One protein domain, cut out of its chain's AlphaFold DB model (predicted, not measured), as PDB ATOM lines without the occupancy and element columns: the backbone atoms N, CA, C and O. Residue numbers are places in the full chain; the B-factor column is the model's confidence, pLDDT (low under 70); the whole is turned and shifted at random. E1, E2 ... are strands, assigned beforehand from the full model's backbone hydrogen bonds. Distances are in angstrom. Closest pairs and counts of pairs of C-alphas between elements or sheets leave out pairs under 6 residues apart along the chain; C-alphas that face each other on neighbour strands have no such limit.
ATOM      1  N   THR A 136      55.770  23.172  43.885       97.38
ATOM      2  CA  THR A 136      56.363  23.256  42.552       97.38
ATOM      3  C   THR A 136      56.045  24.615  41.944       97.38
ATOM      4  O   THR A 136      54.878  24.926  41.689       97.38
ATOM      5  N   TYR A 137      57.093  25.399  41.698       96.44
ATOM      6  CA  TYR A 137      57.043  26.728  41.092       96.44
ATOM      7  C   TYR A 137      57.358  26.658  39.594       96.44
ATOM      8  O   TYR A 137      58.425  26.176  39.203       96.44
ATOM      9  N   LEU A 138      56.446  27.134  38.742       96.38
ATOM     10  CA  LEU A 138      56.585  27.099  37.284       96.38
ATOM     11  C   LEU A 138      56.229  28.446  36.624       96.38
ATOM     12  O   LEU A 138      55.269  29.084  37.044       96.38
ATOM     13  N   PRO A 139      56.945  28.852  35.560       97.44
ATOM     14  CA  PRO A 139      58.290  28.378  35.237       97.44
ATOM     15  C   PRO A 139      59.254  28.789  36.362       97.44
ATOM     16  O   PRO A 139      59.183  29.912  36.845       97.44
ATOM     17  N   ALA A 140      60.162  27.902  36.779       95.88
ATOM     18  CA  ALA A 140      61.019  28.147  37.949       95.88
ATOM     19  C   ALA A 140      61.819  29.463  37.859       95.88
ATOM     20  O   ALA A 140      61.994  30.149  38.854       95.88
ATOM     21  N   ALA A 141      62.238  29.854  36.651       96.38
ATOM     22  CA  ALA A 141      62.979  31.092  36.407       96.38
ATOM     23  C   ALA A 141      62.153  32.383  36.585       96.38
ATOM     24  O   ALA A 141      62.724  33.466  36.547       96.38
ATOM     25  N   ALA A 142      60.829  32.285  36.724       96.88
ATOM     26  CA  ALA A 142      59.959  33.429  36.984       96.88
ATOM     27  C   ALA A 142      59.724  33.684  38.479       96.88
ATOM     28  O   ALA A 142      59.000  34.622  38.811       96.88
ATOM     29  N   TRP A 143      60.268  32.843  39.360       96.44
ATOM     30  CA  TRP A 143      60.068  32.937  40.799       96.44
ATOM     31  C   TRP A 143      61.348  33.391  41.491       96.44
ATOM     32  O   TRP A 143      62.389  32.747  41.382       96.44
ATOM     33  N   ASP A 144      61.232  34.486  42.232       95.75
ATOM     34  CA  ASP A 144      62.285  35.054  43.063       95.75
ATOM     35  C   ASP A 144      61.925  34.906  44.547       95.75
ATOM     36  O   ASP A 144      60.766  34.700  44.914       95.75
ATOM     37  N   VAL A 145      62.928  35.042  45.418       95.75
ATOM     38  CA  VAL A 145      62.759  34.959  46.876       95.75
ATOM     39  C   VAL A 145      63.095  36.295  47.520       95.75
ATOM     40  O   VAL A 145      64.163  36.864  47.292       95.75
ATOM     41  N   ASN A 146      62.197  36.787  48.369       87.75
ATOM     42  CA  ASN A 146      62.463  37.897  49.274       87.75
ATOM     43  C   ASN A 146      62.702  37.364  50.693       87.75
ATOM     44  O   ASN A 146      61.946  36.530  51.185       87.75
ATOM     45  N   THR A 147      63.740  37.862  51.363       94.25
ATOM     46  CA  THR A 147      64.103  37.444  52.723       94.25
ATOM     47  C   THR A 147      63.876  38.584  53.705       94.25
ATOM     48  O   THR A 147      64.513  39.639  53.602       94.25
ATOM     49  N   ARG A 148      62.979  38.378  54.671       76.25
ATOM     50  CA  ARG A 148      62.653  39.336  55.736       76.25
ATOM     51  C   ARG A 148      62.154  38.603  56.981       76.25
ATOM     52  O   ARG A 148      61.509  37.574  56.851       76.25
ATOM     53  N   LEU A 149      62.425  39.136  58.175       86.56
ATOM     54  CA  LEU A 149      62.112  38.466  59.450       86.56
ATOM     55  C   LEU A 149      60.606  38.344  59.726       86.56
ATOM     56  O   LEU A 149      60.197  37.501  60.519       86.56
ATOM     57  N   GLU A 150      59.789  39.186  59.101       81.94
ATOM     58  CA  GLU A 150      58.331  39.177  59.219       81.94
ATOM     59  C   GLU A 150      57.646  38.043  58.443       81.94
ATOM     60  O   GLU A 150      56.472  37.768  58.690       81.94
ATOM     61  N   PHE A 151      58.347  37.382  57.519       80.12
ATOM     62  CA  PHE A 151      57.792  36.252  56.781       80.12
ATOM     63  C   PHE A 151      57.909  34.951  57.577       80.12
ATOM     64  O   PHE A 151      58.826  34.771  58.385       80.12
ATOM     65  N   GLN A 152      56.992  34.013  57.323       78.69
ATOM     66  CA  GLN A 152      57.119  32.658  57.852       78.69
ATOM     67  C   GLN A 152      58.457  32.075  57.375       78.69
ATOM     68  O   GLN A 152      58.834  32.249  56.224       78.69
ATOM     69  N   ASN A 153      59.235  31.514  58.304       88.12
ATOM     70  CA  ASN A 153      60.609  31.052  58.059       88.12
ATOM     71  C   ASN A 153      61.538  32.071  57.367       88.12
ATOM     72  O   ASN A 153      62.587  31.716  56.834       88.12
ATOM     73  N   SER A 154      61.211  33.358  57.478       90.44
ATOM     74  CA  SER A 154      61.940  34.482  56.896       90.44
ATOM     75  C   SER A 154      62.000  34.539  55.361       90.44
ATOM     76  O   SER A 154      62.819  35.294  54.831       90.44
ATOM     77  N   THR A 155      61.145  33.808  54.637       93.12
ATOM     78  CA  THR A 155      61.133  33.765  53.161       93.12
ATOM     79  C   THR A 155      59.759  34.043  52.556       93.12
ATOM     80  O   THR A 155      58.721  33.801  53.165       93.12
ATOM     81  N   LEU A 156      59.765  34.609  51.347       89.38
ATOM     82  CA  LEU A 156      58.589  34.780  50.502       89.38
ATOM     83  C   LEU A 156      58.973  34.558  49.035       89.38
ATOM     84  O   LEU A 156      59.720  35.359  48.468       89.38
ATOM     85  N   HIS A 157      58.416  33.524  48.408       92.69
ATOM     86  CA  HIS A 157      58.452  33.342  46.956       92.69
ATOM     87  C   HIS A 157      57.427  34.246  46.264       92.69
ATOM     88  O   HIS A 157      56.247  34.261  46.622       92.69
ATOM     89  N   TYR A 158      57.867  34.979  45.244       90.25
ATOM     90  CA  TYR A 158      57.023  35.871  44.448       90.25
ATOM     91  C   TYR A 158      57.387  35.794  42.963       90.25
ATOM     92  O   TYR A 158      58.462  35.325  42.596       90.25
ATOM     93  N   SER A 159      56.485  36.263  42.103       91.38
ATOM     94  CA  SER A 159      56.713  36.354  40.662       91.38
ATOM     95  C   SER A 159      56.205  37.682  40.113       91.38
ATOM     96  O   SER A 159      55.259  38.265  40.641       91.38
ATOM     97  N   GLN A 160      56.832  38.145  39.033       88.56
ATOM     98  CA  GLN A 160      56.384  39.283  38.223       88.56
ATOM     99  C   GLN A 160      55.979  38.860  36.801       88.56
ATOM    100  O   GLN A 160      55.623  39.707  35.981       88.56
ATOM    101  N   ALA A 161      56.053  37.564  36.485       91.06
ATOM    102  CA  ALA A 161      55.684  37.050  35.176       91.06
ATOM    103  C   ALA A 161      54.202  36.666  35.151       91.06
ATOM    104  O   ALA A 161      53.707  35.993  36.057       91.06
ATOM    105  N   ALA A 162      53.507  37.055  34.082       89.12
ATOM    106  CA  ALA A 162      52.157  36.569  33.826       89.12
ATOM    107  C   ALA A 162      52.148  35.032  33.748       89.12
ATOM    108  O   ALA A 162      53.102  34.423  33.259       89.12
ATOM    109  N   ASP A 163      51.069  34.427  34.245       88.50
ATOM    110  CA  ASP A 163      50.824  32.979  34.238       88.50
ATOM    111  C   ASP A 163      51.847  32.121  35.015       88.50
ATOM    112  O   ASP A 163      51.806  30.889  34.952       88.50
ATOM    113  N   ALA A 164      52.741  32.739  35.796       93.25
ATOM    114  CA  ALA A 164      53.543  32.010  36.767       93.25
ATOM    115  C   ALA A 164      52.632  31.345  37.813       93.25
ATOM    116  O   ALA A 164      51.654  31.921  38.288       93.25
ATOM    117  N   SER A 165      52.956  30.108  38.177       92.88
ATOM    118  CA  SER A 165      52.133  29.259  39.032       92.88
ATOM    119  C   SER A 165      52.959  28.592  40.127       92.88
ATOM    120  O   SER A 165      54.124  28.242  39.933       92.88
ATOM    121  N   ALA A 166      52.333  28.416  41.287       93.56
ATOM    122  CA  ALA A 166      52.820  27.592  42.382       93.56
ATOM    123  C   ALA A 166      51.779  26.499  42.641       93.56
ATOM    124  O   ALA A 166      50.579  26.778  42.679       93.56
ATOM    125  N   SER A 167      52.219  25.254  42.791       92.75
ATOM    126  CA  SER A 167      51.325  24.107  42.967       92.75
ATOM    127  C   SER A 167      51.791  23.213  44.105       92.75
ATOM    128  O   SER A 167      52.985  23.004  44.297       92.75
ATOM    129  N   VAL A 168      50.843  22.685  44.876       89.31
ATOM    130  CA  VAL A 168      51.109  21.782  45.997       89.31
ATOM    131  C   VAL A 168      49.987  20.761  46.107       89.31
ATOM    132  O   VAL A 168      48.811  21.095  45.975       89.31
ATOM    133  N   GLN A 169      50.344  19.504  46.367       86.81
ATOM    134  CA  GLN A 169      49.373  18.462  46.690       86.81
ATOM    135  C   GLN A 169      49.193  18.365  48.204       86.81
ATOM    136  O   GLN A 169      50.164  18.277  48.961       86.81
ATOM    137  N   PHE A 170      47.942  18.331  48.652       79.50
ATOM    138  CA  PHE A 170      47.597  18.142  50.056       79.50
ATOM    139  C   PHE A 170      46.478  17.109  50.205       79.50
ATOM    140  O   PHE A 170      45.714  16.853  49.280       79.50
ATOM    141  N   SER A 171      46.386  16.515  51.395       75.00
ATOM    142  CA  SER A 171      45.256  15.677  51.796       75.00
ATOM    143  C   SER A 171      44.595  16.332  52.995       75.00
ATOM    144  O   SER A 171      45.217  16.475  54.047       75.00
ATOM    145  N   GLY A 172      43.344  16.739  52.833       72.12
ATOM    146  CA  GLY A 172      42.589  17.419  53.870       72.12
ATOM    147  C   GLY A 172      41.230  17.875  53.365       72.12
ATOM    148  O   GLY A 172      40.900  17.747  52.189       72.12
ATOM    149  N   ASN A 173      40.446  18.415  54.285       68.12
ATOM    150  CA  ASN A 173      39.085  18.880  54.024       68.12
ATOM    151  C   ASN A 173      39.025  20.385  53.694       68.12
ATOM    152  O   ASN A 173      38.023  20.860  53.163       68.12
ATOM    153  N   ALA A 174      40.086  21.125  54.031       69.19
ATOM    154  CA  ALA A 174      40.230  22.552  53.779       69.19
ATOM    155  C   ALA A 174      41.714  22.923  53.642       69.19
ATOM    156  O   ALA A 174      42.584  22.253  54.203       69.19
ATOM    157  N   ILE A 175      41.973  24.019  52.932       73.06
ATOM    158  CA  ILE A 175      43.281  24.661  52.804       73.06
ATOM    159  C   ILE A 175      43.110  26.164  53.021       73.06
ATOM    160  O   ILE A 175      42.090  26.727  52.640       73.06
ATOM    161  N   ALA A 176      44.105  26.803  53.630       72.88
ATOM    162  CA  ALA A 176      44.217  28.254  53.684       72.88
ATOM    163  C   ALA A 176      45.539  28.658  53.024       72.88
ATOM    164  O   ALA A 176      46.592  28.137  53.389       72.88
ATOM    165  N   LEU A 177      45.464  29.566  52.051       77.12
ATOM    166  CA  LEU A 177      46.623  30.174  51.404       77.12
ATOM    167  C   LEU A 177      46.883  31.537  52.051       77.12
ATOM    168  O   LEU A 177      45.962  32.341  52.185       77.12
ATOM    169  N   TYR A 178      48.129  31.778  52.450       75.94
ATOM    170  CA  TYR A 178      48.576  33.038  53.033       75.94
ATOM    171  C   TYR A 178      49.650  33.647  52.135       75.94
ATOM    172  O   TYR A 178      50.508  32.935  51.622       75.94
ATOM    173  N   GLY A 179      49.598  34.962  51.959       77.31
ATOM    174  CA  GLY A 179      50.555  35.722  51.169       77.31
ATOM    175  C   GLY A 179      50.516  37.193  51.560       77.31
ATOM    176  O   GLY A 179      49.756  37.597  52.445       77.31
ATOM    177  N   THR A 180      51.341  38.000  50.909       73.81
ATOM    178  CA  THR A 180      51.345  39.449  51.095       73.81
ATOM    179  C   THR A 180      50.228  40.098  50.273       73.81
ATOM    180  O   THR A 180      49.897  39.659  49.173       73.81
ATOM    181  N   ALA A 181      49.648  41.173  50.801       67.44
ATOM    182  CA  ALA A 181      48.671  41.998  50.099       67.44
ATOM    183  C   ALA A 181      49.226  43.419  49.977       67.44
ATOM    184  O   ALA A 181      49.558  44.037  50.988       67.44
ATOM    185  N   SER A 182      49.335  43.925  48.751       61.53
ATOM    186  CA  SER A 182      49.824  45.274  48.462       61.53
ATOM    187  C   SER A 182      49.153  45.820  47.190       61.53
ATOM    188  O   SER A 182      48.757  45.022  46.336       61.53
ATOM    189  N   PRO A 183      48.977  47.150  47.045       62.06
ATOM    190  CA  PRO A 183      48.340  47.749  45.866       62.06
ATOM    191  C   PRO A 183      49.057  47.499  44.533       62.06
ATOM    192  O   PRO A 183      48.470  47.724  43.481       62.06
ATOM    193  N   ASP A 184      50.319  47.077  44.568       70.44
ATOM    194  CA  ASP A 184      51.131  46.721  43.401       70.44
ATOM    195  C   ASP A 184      51.056  45.227  43.032       70.44
ATOM    196  O   ASP A 184      51.739  44.792  42.106       70.44
ATOM    197  N   HIS A 185      50.225  44.432  43.716       73.06
ATOM    198  CA  HIS A 185      50.017  43.022  43.387       73.06
ATOM    199  C   HIS A 185      48.978  42.837  42.274       73.06
ATOM    200  O   HIS A 185      48.005  43.585  42.178       73.06
ATOM    201  N   ALA A 186      49.172  41.799  41.460       72.25
ATOM    202  CA  ALA A 186      48.211  41.363  40.452       72.25
ATOM    203  C   ALA A 186      47.103  40.473  41.053       72.25
ATOM    204  O   ALA A 186      47.209  40.003  42.190       72.25
ATOM    205  N   ASP A 187      46.062  40.213  40.261       72.12
ATOM    206  CA  ASP A 187      45.052  39.196  40.563       72.12
ATOM    207  C   ASP A 187      45.693  37.806  40.658       72.12
ATOM    208  O   ASP A 187      46.569  37.452  39.865       72.12
ATOM    209  N   ILE A 188      45.209  36.984  41.590       75.19
ATOM    210  CA  ILE A 188      45.623  35.583  41.720       75.19
ATOM    211  C   ILE A 188      44.449  34.691  41.324       75.19
ATOM    212  O   ILE A 188      43.326  34.875  41.791       75.19
ATOM    213  N   SER A 189      44.701  33.684  40.490       78.75
ATOM    214  CA  SER A 189      43.748  32.595  40.262       78.75
ATOM    215  C   SER A 189      44.176  31.364  41.057       78.75
ATOM    216  O   SER A 189      45.328  30.942  41.007       78.75
ATOM    217  N   VAL A 190      43.249  30.802  41.827       81.62
ATOM    218  CA  VAL A 190      43.460  29.592  42.623       81.62
ATOM    219  C   VAL A 190      42.621  28.476  42.026       81.62
ATOM    220  O   VAL A 190      41.407  28.608  41.884       81.62
ATOM    221  N   ILE A 191      43.269  27.366  41.686       81.81
ATOM    222  CA  ILE A 191      42.610  26.177  41.145       81.81
ATOM    223  C   ILE A 191      42.699  25.071  42.192       81.81
ATOM    224  O   ILE A 191      43.792  24.696  42.611       81.81
ATOM    225  N   ILE A 192      41.550  24.551  42.618       81.75
ATOM    226  CA  ILE A 192      41.459  23.423  43.548       81.75
ATOM    227  C   ILE A 192      40.660  22.330  42.857       81.75
ATOM    228  O   ILE A 192      39.454  22.472  42.651       81.75
ATOM    229  N   ASP A 193      41.359  21.258  42.483       78.62
ATOM    230  CA  ASP A 193      40.804  20.080  41.815       78.62
ATOM    231  C   ASP A 193      39.866  20.438  40.651       78.62
ATOM    232  O   ASP A 193      38.668  20.139  40.660       78.62
ATOM    233  N   ASP A 194      40.430  21.159  39.684       74.94
ATOM    234  CA  ASP A 194      39.774  21.618  38.454       74.94
ATOM    235  C   ASP A 194      38.660  22.667  38.641       74.94
ATOM    236  O   ASP A 194      37.990  23.044  37.678       74.94
ATOM    237  N   LYS A 195      38.473  23.205  39.856       71.06
ATOM    238  CA  LYS A 195      37.614  24.376  40.108       71.06
ATOM    239  C   LYS A 195      38.446  25.638  40.314       71.06
ATOM    240  O   LYS A 195      39.277  25.688  41.217       71.06
ATOM    241  N   THR A 196      38.164  26.672  39.525       72.25
ATOM    242  CA  THR A 196      38.854  27.970  39.591       72.25
ATOM    243  C   THR A 196      38.124  28.961  40.500       72.25
ATOM    244  O   THR A 196      36.916  29.161  40.375       72.25
ATOM    245  N   VAL A 197      38.875  29.628  41.373       66.12
ATOM    246  CA  VAL A 197      38.469  30.769  42.204       66.12
ATOM    247  C   VAL A 197      39.406  31.938  41.882       66.12
ATOM    248  O   VAL A 197      40.620  31.767  41.912       66.12
ATOM    249  N   ILE A 198      38.870  33.119  41.561       63.50
ATOM    250  CA  ILE A 198      39.671  34.325  41.267       63.50
ATOM    251  C   ILE A 198      39.708  35.219  42.512       63.50
ATOM    252  O   ILE A 198      38.666  35.496  43.105       63.50
ATOM    253  N   MET A 199      40.902  35.667  42.898       59.62
ATOM    254  CA  MET A 199      41.160  36.543  44.041       59.62
ATOM    255  C   MET A 199      41.656  37.908  43.531       59.62
ATOM    256  O   MET A 199      42.772  37.981  43.013       59.62
ATOM    257  N   PRO A 200      40.850  38.982  43.654       54.84
ATOM    258  CA  PRO A 200      41.264  40.330  43.267       54.84
ATOM    259  C   PRO A 200      42.357  40.883  44.204       54.84
ATOM    260  O   PRO A 200      42.499  40.404  45.342       54.84
ATOM    261  N   PRO A 201      43.108  41.914  43.779       49.44
ATOM    262  CA  PRO A 201      44.304  42.362  44.468       49.44
ATOM    263  C   PRO A 201      43.934  43.096  45.760       49.44
ATOM    264  O   PRO A 201      42.855  43.677  45.893       49.44
ATOM    265  N   GLY A 202      44.829  43.064  46.750       41.00
ATOM    266  CA  GLY A 202      44.639  43.797  48.007       41.00
ATOM    267  C   GLY A 202      43.563  43.235  48.945       41.00
ATOM    268  O   GLY A 202      43.172  43.910  49.896       41.00
ATOM    269  N   THR A 203      43.086  42.008  48.724       40.00
ATOM    270  CA  THR A 203      42.172  41.338  49.654       40.00
ATOM    271  C   THR A 203      42.939  40.382  50.569       40.00
ATOM    272  O   THR A 203      43.643  39.494  50.099       40.00
ATOM    273  N   SER A 204      42.768  40.508  51.890       39.25
ATOM    274  CA  SER A 204      43.050  39.423  52.846       39.25
ATOM    275  C   SER A 204      41.989  38.334  52.667       39.25
ATOM    276  O   SER A 204      41.121  38.129  53.517       39.25
ATOM    277  N   SER A 205      41.958  37.711  51.494       36.03
ATOM    278  CA  SER A 205      40.916  36.772  51.113       36.03
ATOM    279  C   SER A 205      41.271  35.384  51.638       36.03
ATOM    280  O   SER A 205      42.242  34.750  51.240       36.03
ATOM    281  N   ARG A 206      40.457  34.897  52.578       38.09
ATOM    282  CA  ARG A 206      40.478  33.492  52.986       38.09
ATOM    283  C   ARG A 206      39.815  32.684  51.876       38.09
ATOM    284  O   ARG A 206      38.623  32.854  51.625       38.09
ATOM    285  N   VAL A 207      40.561  31.796  51.226       35.75
ATOM    286  CA  VAL A 207      39.964  30.783  50.348       35.75
ATOM    287  C   VAL A 207      39.358  29.701  51.235       35.75
ATOM    288  O   VAL A 207      40.074  28.885  51.799       35.75
ATOM    289  N   ASN A 208      38.033  29.689  51.366       36.19
ATOM    290  CA  ASN A 208      37.308  28.567  51.957       36.19
ATOM    291  C   ASN A 208      36.799  27.666  50.827       36.19
ATOM    292  O   ASN A 208      35.634  27.735  50.444       36.19
ATOM    293  N   ALA A 209      37.664  26.818  50.275       34.69
ATOM    294  CA  ALA A 209      37.213  25.698  49.456       34.69
ATOM    295  C   ALA A 209      36.979  24.501  50.381       34.69
ATOM    296  O   ALA A 209      37.878  23.704  50.639       34.69
ATOM    297  N   VAL A 210      35.772  24.410  50.942       35.56
ATOM    298  CA  VAL A 210      35.359  23.226  51.700       35.56
ATOM    299  C   VAL A 210      34.956  22.162  50.687       35.56
ATOM    300  O   VAL A 210      33.982  22.331  49.950       35.56
ATOM    301  N   ARG A 211      35.696  21.053  50.640       33.72
ATOM    302  CA  ARG A 211      35.197  19.847  49.980       33.72
ATOM    303  C   ARG A 211      34.129  19.240  50.879       33.72
ATOM    304  O   ARG A 211      34.435  18.760  51.966       33.72
TER     305      ARG A 211
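AT A GLANCE: This is residues 136 to 211 of the 217 residues of an uncharacterized protein of Agaricus bisporus var. burnettii (strain JB137-S8 / ATCC MYA-4627 / FGSC 10392) (UniProt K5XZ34). With little regular structure, two hairpins, E2-E3 and E5-E6, stand at opposite ends, the short pair E1-E4 between them, and loop residues 173 to 179 and 204 to 211 run along one side. The printed part has 76 residues, 26 in six named strands, E1 to E6 in order, in three antiparallel two-strand sheets; no named helix; all strand. It is compact, radius of gyration of the C-alphas 13.0 A, spanning 34 by 26 by 25 A.

IN THESE COORDINATES: E2, residues 143 to 147, spans 13.4 A from (60.068, 32.937, 40.799); E3, 155 to 159, 13.5 A. E1 is 136 to 138 and E4 165 to 167. E5, 188 to 192, spans 13.0 A; E6, 195 to 199, 13.3 A, ends at (41.160, 36.543, 44.041).

HOW THE PARTS SIT: In hairpin E2-E3, N 144 and O 158 are 2.9 A apart. In E1-E4, N 136 and O 167 are 2.8 A apart. In hairpin E5-E6, N 190 and O 197 are 2.8 A apart. E4 is near E3 and E5; E2 and E6 are apart.

THE WHOLE: The printed part has no cut. The link E4 to E5 is long, 20 residues. Residues 173 to 174, 181 to 183 and 197 to 211 have pLDDT under 70.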